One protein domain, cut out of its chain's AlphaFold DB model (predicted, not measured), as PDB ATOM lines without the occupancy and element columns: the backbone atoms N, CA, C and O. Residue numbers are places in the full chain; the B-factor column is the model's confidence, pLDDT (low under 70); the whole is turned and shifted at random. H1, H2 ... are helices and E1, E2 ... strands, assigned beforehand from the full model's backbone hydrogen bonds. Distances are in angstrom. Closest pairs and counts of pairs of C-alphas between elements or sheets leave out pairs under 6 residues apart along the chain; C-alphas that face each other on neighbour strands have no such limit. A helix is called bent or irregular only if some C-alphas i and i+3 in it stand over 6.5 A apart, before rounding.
ATOM      1  N   PHE A 179     128.101 199.796  85.158       89.31
ATOM      2  CA  PHE A 179     127.048 199.489  86.122       89.31
ATOM      3  C   PHE A 179     126.270 198.241  85.683       89.31
ATOM      4  O   PHE A 179     125.754 198.182  84.567       89.31
ATOM      5  N   VAL A 180     126.179 197.241  86.559       92.31
ATOM      6  CA  VAL A 180     125.512 195.957  86.304       92.31
ATOM      7  C   VAL A 180     124.587 195.614  87.473       92.31
ATOM      8  O   VAL A 180     124.947 195.782  88.640       92.31
ATOM      9  N   ARG A 181     123.393 195.088  87.180       95.62
ATOM     10  CA  ARG A 181     122.486 194.548  88.200       95.62
ATOM     11  C   ARG A 181     122.929 193.129  88.563       95.62
ATOM     12  O   ARG A 181     123.018 192.265  87.698       95.62
ATOM     13  N   VAL A 182     123.177 192.857  89.838       96.25
ATOM     14  CA  VAL A 182     123.549 191.520  90.334       96.25
ATOM     15  C   VAL A 182     122.510 191.063  91.347       96.25
ATOM     16  O   VAL A 182     122.066 191.856  92.177       96.25
ATOM     17  N   TYR A 183     122.096 189.800  91.278       97.56
ATOM     18  CA  TYR A 183     121.063 189.253  92.157       97.56
ATOM     19  C   TYR A 183     121.733 188.471  93.274       97.56
ATOM     20  O   TYR A 183     122.475 187.527  93.013       97.56
ATOM     21  N   PHE A 184     121.441 188.860  94.509       96.50
ATOM     22  CA  PHE A 184     121.886 188.178  95.717       96.50
ATOM     23  C   PHE A 184     120.699 187.520  96.417       96.50
ATOM     24  O   PHE A 184     119.547 187.829  96.116       96.50
ATOM     25  N   LEU A 185     120.959 186.618  97.364       95.25
ATOM     26  CA  LEU A 185     119.913 186.157  98.276       95.25
ATOM     27  C   LEU A 185     119.757 187.125  99.445       95.25
ATOM     28  O   LEU A 185     120.732 187.487 100.104       95.25
ATOM     29  N   ARG A 186     118.509 187.475  99.734       93.12
ATOM     30  CA  ARG A 186     118.077 188.204 100.920       93.12
ATOM     31  C   ARG A 186     116.856 187.491 101.482       93.12
ATOM     32  O   ARG A 186     115.914 187.221 100.745       93.12
ATOM     33  N   ASP A 187     116.902 187.129 102.762       91.19
ATOM     34  CA  ASP A 187     115.802 186.443 103.456       91.19
ATOM     35  C   ASP A 187     115.317 185.170 102.713       91.19
ATOM     36  O   ASP A 187     114.133 184.846 102.659       91.19
ATOM     37  N   GLY A 188     116.261 184.450 102.086       92.38
ATOM     38  CA  GLY A 188     116.013 183.236 101.292       92.38
ATOM     39  C   GLY A 188     115.490 183.463  99.865       92.38
ATOM     40  O   GLY A 188     115.354 182.494  99.120       92.38
ATOM     41  N   LYS A 189     115.233 184.712  99.459       95.50
ATOM     42  CA  LYS A 189     114.705 185.085  98.139       95.50
ATOM     43  C   LYS A 189     115.728 185.867  97.308       95.50
ATOM     44  O   LYS A 189     116.603 186.526  97.864       95.50
ATOM     45  N   VAL A 190     115.638 185.816  95.977       97.50
ATOM     46  CA  VAL A 190     116.489 186.645  95.100       97.50
ATOM     47  C   VAL A 190     116.107 188.127  95.189       97.50
ATOM     48  O   VAL A 190     114.930 188.481  95.148       97.50
ATOM     49  N   ALA A 191     117.112 188.995  95.283       97.56
ATOM     50  CA  ALA A 191     116.972 190.446  95.337       97.56
ATOM     51  C   ALA A 191     118.069 191.120  94.484       97.56
ATOM     52  O   ALA A 191     119.249 190.789  94.647       97.56
ATOM     53  N   PRO A 192     117.722 192.051  93.576       98.12
ATOM     54  CA  PRO A 192     118.694 192.727  92.729       98.12
ATOM     55  C   PRO A 192     119.372 193.899  93.448       98.12
ATOM     56  O   PRO A 192     118.759 194.614  94.240       98.12
ATOM     57  N   VAL A 193     120.647 194.116  93.131       97.31
ATOM     58  CA  VAL A 193     121.484 195.204  93.651       97.31
ATOM     59  C   VAL A 193     122.323 195.772  92.507       97.31
ATOM     60  O   VAL A 193     122.848 195.016  91.690       97.31
ATOM     61  N   GLY A 194     122.464 197.097  92.446       95.25
ATOM     62  CA  GLY A 194     123.375 197.758  91.511       95.25
ATOM     63  C   GLY A 194     124.835 197.591  91.927       95.25
ATOM     64  O   GLY A 194     125.165 197.719  93.108       95.25
ATOM     65  N   ARG A 195     125.721 197.292  90.975       93.56
ATOM     66  CA  ARG A 195     127.169 197.204  91.197       93.56
ATOM     67  C   ARG A 195     127.914 197.897  90.071       93.56
ATOM     68  O   ARG A 195     127.736 197.550  88.909       93.56
ATOM     69  N   GLU A 196     128.792 198.823  90.428       91.25
ATOM     70  CA  GLU A 196     129.855 199.267  89.533       91.25
ATOM     71  C   GLU A 196     130.954 198.205  89.520       91.25
ATOM     72  O   GLU A 196     131.442 197.782  90.572       91.25
ATOM     73  N   VAL A 197     131.316 197.746  88.327       87.38
ATOM     74  CA  VAL A 197     132.359 196.747  88.106       87.38
ATOM     75  C   VAL A 197     133.386 197.356  87.151       87.38
ATOM     76  O   VAL A 197     132.983 197.865  86.105       87.38
ATOM     77  N   PRO A 198     134.693 197.338  87.470       84.75
ATOM     78  CA  PRO A 198     135.737 197.698  86.515       84.75
ATOM     79  C   PRO A 198     135.587 196.924  85.207       84.75
ATOM     80  O   PRO A 198     135.402 195.706  85.240       84.75
ATOM     81  N   GLU A 199     135.711 197.601  84.067       77.06
ATOM     82  CA  GLU A 199     135.806 196.911  82.783       77.06
ATOM     83  C   GLU A 199     137.038 195.991  82.813       77.06
ATOM     84  O   GLU A 199     138.160 196.456  83.049       77.06
ATOM     85  N   ALA A 207     135.376 181.259  81.970       72.19
ATOM     86  CA  ALA A 207     134.352 181.147  83.017       72.19
ATOM     87  C   ALA A 207     132.908 181.065  82.482       72.19
ATOM     88  O   ALA A 207     132.053 180.421  83.095       72.19
ATOM     89  N   VAL A 208     132.617 181.739  81.359       85.56
ATOM     90  CA  VAL A 208     131.265 181.859  80.786       85.56
ATOM     91  C   VAL A 208     131.343 181.865  79.259       85.56
ATOM     92  O   VAL A 208     131.913 182.780  78.673       85.56
ATOM     93  N   THR A 209     130.710 180.889  78.604       89.12
ATOM     94  CA  THR A 209     130.565 180.836  77.135       89.12
ATOM     95  C   THR A 209     129.096 180.983  76.743       89.12
ATOM     96  O   THR A 209     128.245 180.309  77.314       89.12
ATOM     97  N   LEU A 210     128.770 181.810  75.746       90.06
ATOM     98  CA  LEU A 210     127.399 181.954  75.236       90.06
ATOM     99  C   LEU A 210     127.213 181.169  73.928       90.06
ATOM    100  O   LEU A 210     127.776 181.537  72.901       90.06
ATOM    101  N   VAL A 211     126.395 180.111  73.946       90.00
ATOM    102  CA  VAL A 211     126.131 179.250  72.776       90.00
ATOM    103  C   VAL A 211     124.635 179.229  72.474       90.00
ATOM    104  O   VAL A 211     123.841 178.781  73.295       90.00
ATOM    105  N   GLY A 212     124.222 179.733  71.306       91.00
ATOM    106  CA  GLY A 212     122.809 179.730  70.890       91.00
ATOM    107  C   GLY A 212     121.863 180.494  71.832       91.00
ATOM    108  O   GLY A 212     120.679 180.176  71.917       91.00
ATOM    109  N   GLY A 213     122.388 181.468  72.580       93.75
ATOM    110  CA  GLY A 213     121.658 182.180  73.632       93.75
ATOM    111  C   GLY A 213     121.588 181.449  74.979       93.75
ATOM    112  O   GLY A 213     120.876 181.901  75.870       93.75
ATOM    113  N   VAL A 214     122.315 180.343  75.162       93.94
ATOM    114  CA  VAL A 214     122.475 179.662  76.455       93.94
ATOM    115  C   VAL A 214     123.859 179.966  77.022       93.94
ATOM    116  O   VAL A 214     124.868 179.662  76.385       93.94
ATOM    117  N   ALA A 215     123.915 180.556  78.215       93.12
ATOM    118  CA  ALA A 215     125.170 180.772  78.926       93.12
ATOM    119  C   ALA A 215     125.611 179.466  79.601       93.12
ATOM    120  O   ALA A 215     124.938 178.965  80.501       93.12
ATOM    121  N   VAL A 216     126.731 178.905  79.161       91.00
ATOM    122  CA  VAL A 216     127.406 177.773  79.798       91.00
ATOM    123  C   VAL A 216     128.424 178.333  80.783       91.00
ATOM    124  O   VAL A 216     129.307 179.092  80.382       91.00
ATOM    125  N   VAL A 217     128.289 177.981  82.059       89.44
ATOM    126  CA  VAL A 217     129.161 178.456  83.141       89.44
ATOM    127  C   VAL A 217     129.906 177.306  83.804       89.44
ATOM    128  O   VAL A 217     129.297 176.288  84.151       89.44
ATOM    129  N   ASP A 218     131.210 177.479  84.011       86.38
ATOM    130  CA  ASP A 218     131.989 176.584  84.863       86.38
ATOM    131  C   ASP A 218     132.002 177.135  86.291       86.38
ATOM    132  O   ASP A 218     132.524 178.216  86.563       86.38
ATOM    133  N   LEU A 219     131.328 176.424  87.195       82.12
ATOM    134  CA  LEU A 219     131.097 176.837  88.574       82.12
ATOM    135  C   LEU A 219     131.183 175.622  89.507       82.12
ATOM    136  O   LEU A 219     130.805 174.511  89.114       82.12
ATOM    137  N   PRO A 220     131.606 175.817  90.772       82.88
ATOM    138  CA  PRO A 220     131.486 174.785  91.795       82.88
ATOM    139  C   PRO A 220     130.014 174.412  92.026       82.88
ATOM    140  O   PRO A 220     129.091 175.115  91.613       82.88
ATOM    141  N   GLN A 221     129.776 173.303  92.728       82.81
ATOM    142  CA  GLN A 221     128.417 172.890  93.075       82.81
ATOM    143  C   GLN A 221     127.749 173.938  93.980       82.81
ATOM    144  O   GLN A 221     128.127 174.107  95.138       82.81
ATOM    145  N   LEU A 222     126.740 174.626  93.444       86.75
ATOM    146  CA  LEU A 222     125.932 175.601  94.171       86.75
ATOM    147  C   LEU A 222     124.672 174.952  94.754       86.75
ATOM    148  O   LEU A 222     124.152 173.966  94.230       86.75
ATOM    149  N   SER A 223     124.132 175.557  95.815       89.62
ATOM    150  CA  SER A 223     122.756 175.292  96.240       89.62
ATOM    151  C   SER A 223     121.763 175.788  95.180       89.62
ATOM    152  O   SER A 223     122.089 176.656  94.367       89.62
ATOM    153  N   ARG A 224     120.514 175.303  95.218       90.25
ATOM    154  CA  ARG A 224     119.432 175.766  94.327       90.25
ATOM    155  C   ARG A 224     119.268 177.294  94.349       90.25
ATOM    156  O   ARG A 224     119.169 177.919  93.300       90.25
ATOM    157  N   ALA A 225     119.338 177.897  95.533       91.62
ATOM    158  CA  ALA A 225     119.270 179.345  95.717       91.62
ATOM    159  C   ALA A 225     120.553 180.078  95.246       91.62
ATOM    160  O   ALA A 225     120.494 181.212  94.775       91.62
ATOM    161  N   GLY A 226     121.723 179.429  95.317       92.81
ATOM    162  CA  GLY A 226     122.958 179.902  94.677       92.81
ATOM    163  C   GLY A 226     122.846 179.938  93.152       92.81
ATOM    164  O   GLY A 226     123.210 180.921  92.514       92.81
ATOM    165  N   LEU A 227     122.266 178.892  92.566       93.12
ATOM    166  CA  LEU A 227     122.042 178.787  91.129       93.12
ATOM    167  C   LEU A 227     121.004 179.806  90.626       93.12
ATOM    168  O   LEU A 227     121.184 180.367  89.547       93.12
ATOM    169  N   ALA A 228     119.988 180.127  91.433       96.25
ATOM    170  CA  ALA A 228     119.031 181.194  91.138       96.25
ATOM    171  C   ALA A 228     119.707 182.568  90.966       96.25
ATOM    172  O   ALA A 228     119.401 183.273  90.007       96.25
ATOM    173  N   GLN A 229     120.666 182.927  91.831       96.62
ATOM    174  CA  GLN A 229     121.441 184.177  91.711       96.62
ATOM    175  C   GLN A 229     122.165 184.265  90.359       96.62
ATOM    176  O   GLN A 229     122.091 185.288  89.675       96.62
ATOM    177  N   VAL A 230     122.812 183.170  89.940       95.31
ATOM    178  CA  VAL A 230     123.504 183.068  88.642       95.31
ATOM    179  C   VAL A 230     122.512 183.199  87.486       95.31
ATOM    180  O   VAL A 230     122.730 183.996  86.576       95.31
ATOM    181  N   VAL A 231     121.397 182.466  87.533       96.81
ATOM    182  CA  VAL A 231     120.372 182.473  86.480       96.81
ATOM    183  C   VAL A 231     119.743 183.854  86.330       96.81
ATOM    184  O   VAL A 231     119.705 184.375  85.217       96.81
ATOM    185  N   TYR A 232     119.309 184.491  87.420       98.00
ATOM    186  CA  TYR A 232     118.735 185.839  87.380       98.00
ATOM    187  C   TYR A 232     119.733 186.893  86.883       98.00
ATOM    188  O   TYR A 232     119.349 187.749  86.081       98.00
ATOM    189  N   THR A 233     121.002 186.800  87.303       96.69
ATOM    190  CA  THR A 233     122.069 187.718  86.875       96.69
ATOM    191  C   THR A 233     122.400 187.552  85.394       96.69
ATOM    192  O   THR A 233     122.495 188.548  84.686       96.69
ATOM    193  N   LEU A 234     122.532 186.330  84.875       96.00
ATOM    194  CA  LEU A 234     122.879 186.130  83.463       96.00
ATOM    195  C   LEU A 234     121.693 186.402  82.527       96.00
ATOM    196  O   LEU A 234     121.864 187.069  81.514       96.00
ATOM    197  N   THR A 235     120.479 185.980  82.894       97.06
ATOM    198  CA  THR A 235     119.257 186.227  82.096       97.06
ATOM    199  C   THR A 235     118.742 187.672  82.159       97.06
ATOM    200  O   THR A 235     117.691 187.966  81.599       97.06
ATOM    201  N   GLN A 236     119.460 188.597  82.814       95.31
ATOM    202  CA  GLN A 236     119.191 190.035  82.658       95.31
ATOM    203  C   GLN A 236     119.539 190.524  81.242       95.31
ATOM    204  O   GLN A 236     118.949 191.484  80.751       95.31
ATOM    205  N   PHE A 237     120.522 189.884  80.600       95.00
ATOM    206  CA  PHE A 237     120.970 190.231  79.259       95.00
ATOM    207  C   PHE A 237     120.054 189.543  78.247       95.00
ATOM    208  O   PHE A 237     119.920 188.323  78.259       95.00
ATOM    209  N   SER A 238     119.449 190.307  77.337       94.69
ATOM    210  CA  SER A 238     118.473 189.798  76.354       94.69
ATOM    211  C   SER A 238     119.038 188.748  75.385       94.69
ATOM    212  O   SER A 238     118.283 187.983  74.782       94.69
ATOM    213  N   SER A 239     120.364 188.671  75.255       95.44
ATOM    214  CA  SER A 239     121.079 187.622  74.524       95.44
ATOM    215  C   SER A 239     121.115 186.272  75.258       95.44
ATOM    216  O   SER A 239     121.357 185.251  74.616       95.44
ATOM    217  N   VAL A 240     120.852 186.236  76.571       97.06
ATOM    218  CA  VAL A 240     120.894 185.038  77.419       97.06
ATOM    219  C   VAL A 240     119.475 184.577  77.763       97.06
ATOM    220  O   VAL A 240     118.817 185.083  78.668       97.06
ATOM    221  N   ARG A 241     119.016 183.550  77.051       96.44
ATOM    222  CA  ARG A 241     117.693 182.921  77.194       96.44
ATOM    223  C   ARG A 241     117.647 181.840  78.278       96.44
ATOM    224  O   ARG A 241     116.566 181.423  78.679       96.44
ATOM    225  N   GLY A 242     118.804 181.374  78.743       95.31
ATOM    226  CA  GLY A 242     118.923 180.399  79.824       95.31
ATOM    227  C   GLY A 242     120.377 180.082  80.164       95.31
ATOM    228  O   GLY A 242     121.298 180.538  79.485       95.31
ATOM    229  N   VAL A 243     120.583 179.292  81.216       94.12
ATOM    230  CA  VAL A 243     121.910 178.955  81.755       94.12
ATOM    231  C   VAL A 243     122.083 177.441  81.869       94.12
ATOM    232  O   VAL A 243     121.151 176.723  82.227       94.12
ATOM    233  N   ARG A 244     123.287 176.940  81.599       91.62
ATOM    234  CA  ARG A 244     123.717 175.571  81.914       91.62
ATOM    235  C   ARG A 244     124.991 175.628  82.742       91.62
ATOM    236  O   ARG A 244     125.858 176.450  82.472       91.62
ATOM    237  N   THR A 245     125.122 174.743  83.722       86.50
ATOM    238  CA  THR A 245     126.394 174.570  84.441       86.50
ATOM    239  C   THR A 245     127.214 173.474  83.769       86.50
ATOM    240  O   THR A 245     126.634 172.557  83.189       86.50
ATOM    241  N   ALA A 246     128.543 173.515  83.868       71.00
ATOM    242  CA  ALA A 246     129.423 172.514  83.255       71.00
ATOM    243  C   ALA A 246     129.168 171.063  83.730       71.00
ATOM    244  O   ALA A 246     129.534 170.121  83.035       71.00
ATOM    245  N   ARG A 247     128.497 170.859  84.878       66.19
ATOM    246  CA  ARG A 247     128.058 169.532  85.363       66.19
ATOM    247  C   ARG A 247     126.674 169.097  84.862       66.19
ATOM    248  O   ARG A 247     126.293 167.951  85.079       66.19
ATOM    249  N   SER A 248     125.930 169.959  84.172       60.66
ATOM    250  CA  SER A 248     124.648 169.641  83.523       60.66
ATOM    251  C   SER A 248     124.860 168.926  82.174       60.66
ATOM    252  O   SER A 248     124.327 169.348  81.150       60.66
ATOM    253  N   ILE A 249     125.684 167.872  82.155       50.47
ATOM    254  CA  ILE A 249     126.015 167.113  80.939       50.47
ATOM    255  C   ILE A 249     124.891 166.104  80.657       50.47
ATOM    256  O   ILE A 249     124.775 165.087  81.335       50.47
ATOM    257  N   GLY A 250     124.054 166.410  79.664       57.22
ATOM    258  CA  GLY A 250     122.908 165.605  79.224       57.22
ATOM    259  C   GLY A 250     121.758 166.485  78.715       57.22
ATOM    260  O   GLY A 250     121.886 167.710  78.695       57.22
ATOM    261  N   ASP A 251     120.616 165.885  78.367       51.16
ATOM    262  CA  ASP A 251     119.406 166.582  77.879       51.16
ATOM    263  C   ASP A 251     118.644 167.361  78.973       51.16
ATOM    264  O   ASP A 251     117.415 167.363  79.053       51.16
ATOM    265  N   THR A 252     119.364 168.085  79.833       72.56
ATOM    266  CA  THR A 252     118.736 169.083  80.701       72.56
ATOM    267  C   THR A 252     118.457 170.365  79.912       72.56
ATOM    268  O   THR A 252     119.347 171.007  79.326       72.56
ATOM    269  N   LYS A 253     117.172 170.743  79.906       88.81
ATOM    270  CA  LYS A 253     116.677 172.064  79.495       88.81
ATOM    271  C   LYS A 253     117.536 173.155  80.167       88.81
ATOM    272  O   LYS A 253     117.828 173.025  81.358       88.81
ATOM    273  N   PRO A 254     117.939 174.225  79.453       92.69
ATOM    274  CA  PRO A 254     118.580 175.378  80.078       92.69
ATOM    275  C   PRO A 254     117.730 175.931  81.223       92.69
ATOM    276  O   PRO A 254     116.513 176.060  81.093       92.69
ATOM    277  N   LEU A 255     118.384 176.286  82.322       93.88
ATOM    278  CA  LEU A 255     117.748 176.875  83.490       93.88
ATOM    279  C   LEU A 255     117.348 178.322  83.206       93.88
ATOM    280  O   LEU A 255     118.118 179.106  82.647       93.88
ATOM    281  N   THR A 256     116.142 178.670  83.623       96.25
ATOM    282  CA  THR A 256     115.475 179.955  83.414       96.25
ATOM    283  C   THR A 256     114.922 180.469  84.739       96.25
ATOM    284  O   THR A 256     114.798 179.713  85.698       96.25
ATOM    285  N   ARG A 257     114.544 181.750  84.808       97.19
ATOM    286  CA  ARG A 257     113.949 182.353  86.019       97.19
ATOM    287  C   ARG A 257     112.709 181.593  86.521       97.19
ATOM    288  O   ARG A 257     112.522 181.469  87.725       97.19
ATOM    289  N   ALA A 258     111.920 181.024  85.605       96.00
ATOM    290  CA  ALA A 258     110.733 180.225  85.921       96.00
ATOM    291  C   ALA A 258     111.051 178.932  86.696       96.00
ATOM    292  O   ALA A 258     110.216 178.448  87.452       96.00
ATOM    293  N   ASP A 259     112.268 178.391  86.567       95.75
ATOM    294  CA  ASP A 259     112.682 177.181  87.280       95.75
ATOM    295  C   ASP A 259     113.045 177.460  88.764       95.75
ATOM    296  O   ASP A 259     113.513 176.544  89.443       95.75
ATOM    297  N   PHE A 260     112.837 178.691  89.272       96.75
ATOM    298  CA  PHE A 260     113.220 179.170  90.618       96.75
ATOM    299  C   PHE A 260     112.126 179.962  91.366       96.75
ATOM    300  O   PHE A 260     112.442 180.716  92.285       96.75
ATOM    301  N   GLU A 261     110.847 179.801  91.016       96.75
ATOM    302  CA  GLU A 261     109.726 180.507  91.670       96.75
ATOM    303  C   GLU A 261     109.724 180.353  93.210       96.75
ATOM    304  O   GLU A 261     109.450 181.301  93.947       96.75
ATOM    305  N   ASP A 262     110.150 179.192  93.715       95.25
ATOM    306  CA  ASP A 262     110.317 178.887  95.142       95.25
ATOM    307  C   ASP A 262     111.295 179.824  95.871       95.25
ATOM    308  O   ASP A 262     111.105 180.106  97.057       95.25
ATOM    309  N   VAL A 263     112.288 180.380  95.173       97.00
ATOM    310  CA  VAL A 263     113.255 181.361  95.704       97.00
ATOM    311  C   VAL A 263     113.088 182.761  95.099       97.00
ATOM    312  O   VAL A 263     113.892 183.652  95.370       97.00
ATOM    313  N   THR A 264     112.004 183.012  94.367       97.69
ATOM    314  CA  THR A 264     111.611 184.348  93.893       97.69
ATOM    315  C   THR A 264     110.611 184.979  94.872       97.69
ATOM    316  O   THR A 264     109.766 184.265  95.424       97.69
TER     317      THR A 264
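Overview. This is residues 179 to 199 and 207 to 264 of the 361 residues of the protein "Gmad2 domain-containing protein" of Actinobacteria bacterium (UniProt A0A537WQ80). One helix, H1, lies in the middle, between a long two-stranded hairpin, E1 and E2, and a small three-stranded sheet, E3, E4 and E5, whose opposite face has no named helix over it. The short helix H2 packs on H1 near the end of the hairpin where E1 turns into E2. The printed part has 79 residues, with two named helices and five named strands in the order E1, E2, E3, E4, H1, E5, H2; the larger sheet is mixed, in the order E3, E4, E5, and the hairpin is antiparallel. The class is mixed, helices and strands, and the whole is compact, with a radius of gyration of the C-alphas of 12.4 A and spans of 33 by 32 by 23 A.

Arrangement. Start with the hairpin of E1, residues 179 to 186, and E2, residues 189 to 198: N 182 and O 193 are 2.9 A apart, within hydrogen-bond range. E2 bends by 53 degrees at residue 194. Next look at the hairpin of E3, residues 208 to 211, and E4, residues 214 to 217, antiparallel, with N 209 and O 216 at 2.9 A. E4 is the inner strand, and its parallel neighbour on the other side is E5, residues 242 to 245, with N 244 and O 215 at 2.8 A. H1, residues 224 to 234, is on this sheet at a height over the sheet of 9.8 A; it lies over E5, and its line and that of E5 stand at 48 degrees on the local plane, slantwise to the strands. E4, H1 and E5 form a strand-helix-strand unit, two parallel neighbour strands with a helix between, and its crossover is right-handed. Toward the first hairpin, the closest C-alphas of E1 and H1 are those of Tyr 183 and Gln 229, 5.1 A apart. H2, residues 257 to 263, touches H1, with the closest C-alphas, Tyr 232 and Arg 257, at 6.1 A; they run opposite ways at a steep tilt of 42 degrees. H2 is irregular, with C-alphas 259 and 262 at 8.4 A. In H1 every O i to N i+4 pair is within hydrogen-bond range; in H2 0 of 3 are, and 2 of 4 O i to N i+3 pairs.

Along the chain. Find C-alpha 179 at (127.048, 199.489, 86.122); from there E1 runs 20.7 A to Arg 186, and E2 runs 27.1 A from Lys 189 to Pro 198. H1 begins at C-alpha 224, (119.432, 175.766, 94.327), and runs 15.4 A. E3, E4 and E5 have four residues each, and H2 ends at C-alpha 263, (113.255, 181.361, 95.704).

Size, cuts and confidence. The C-alphas of Glu 196 and Asp 251, the two farthest apart, are 36.2 A from each other. Residues 200 to 206 are not printed, and C-alphas 199 and 207 are 15.8 A apart across this cut. Of the links that are printed whole, E5 to H2 is long, with 11 residues. Within that link, residues 247 to 251 have pLDDT under 70; the mean of the printed part is 89.9.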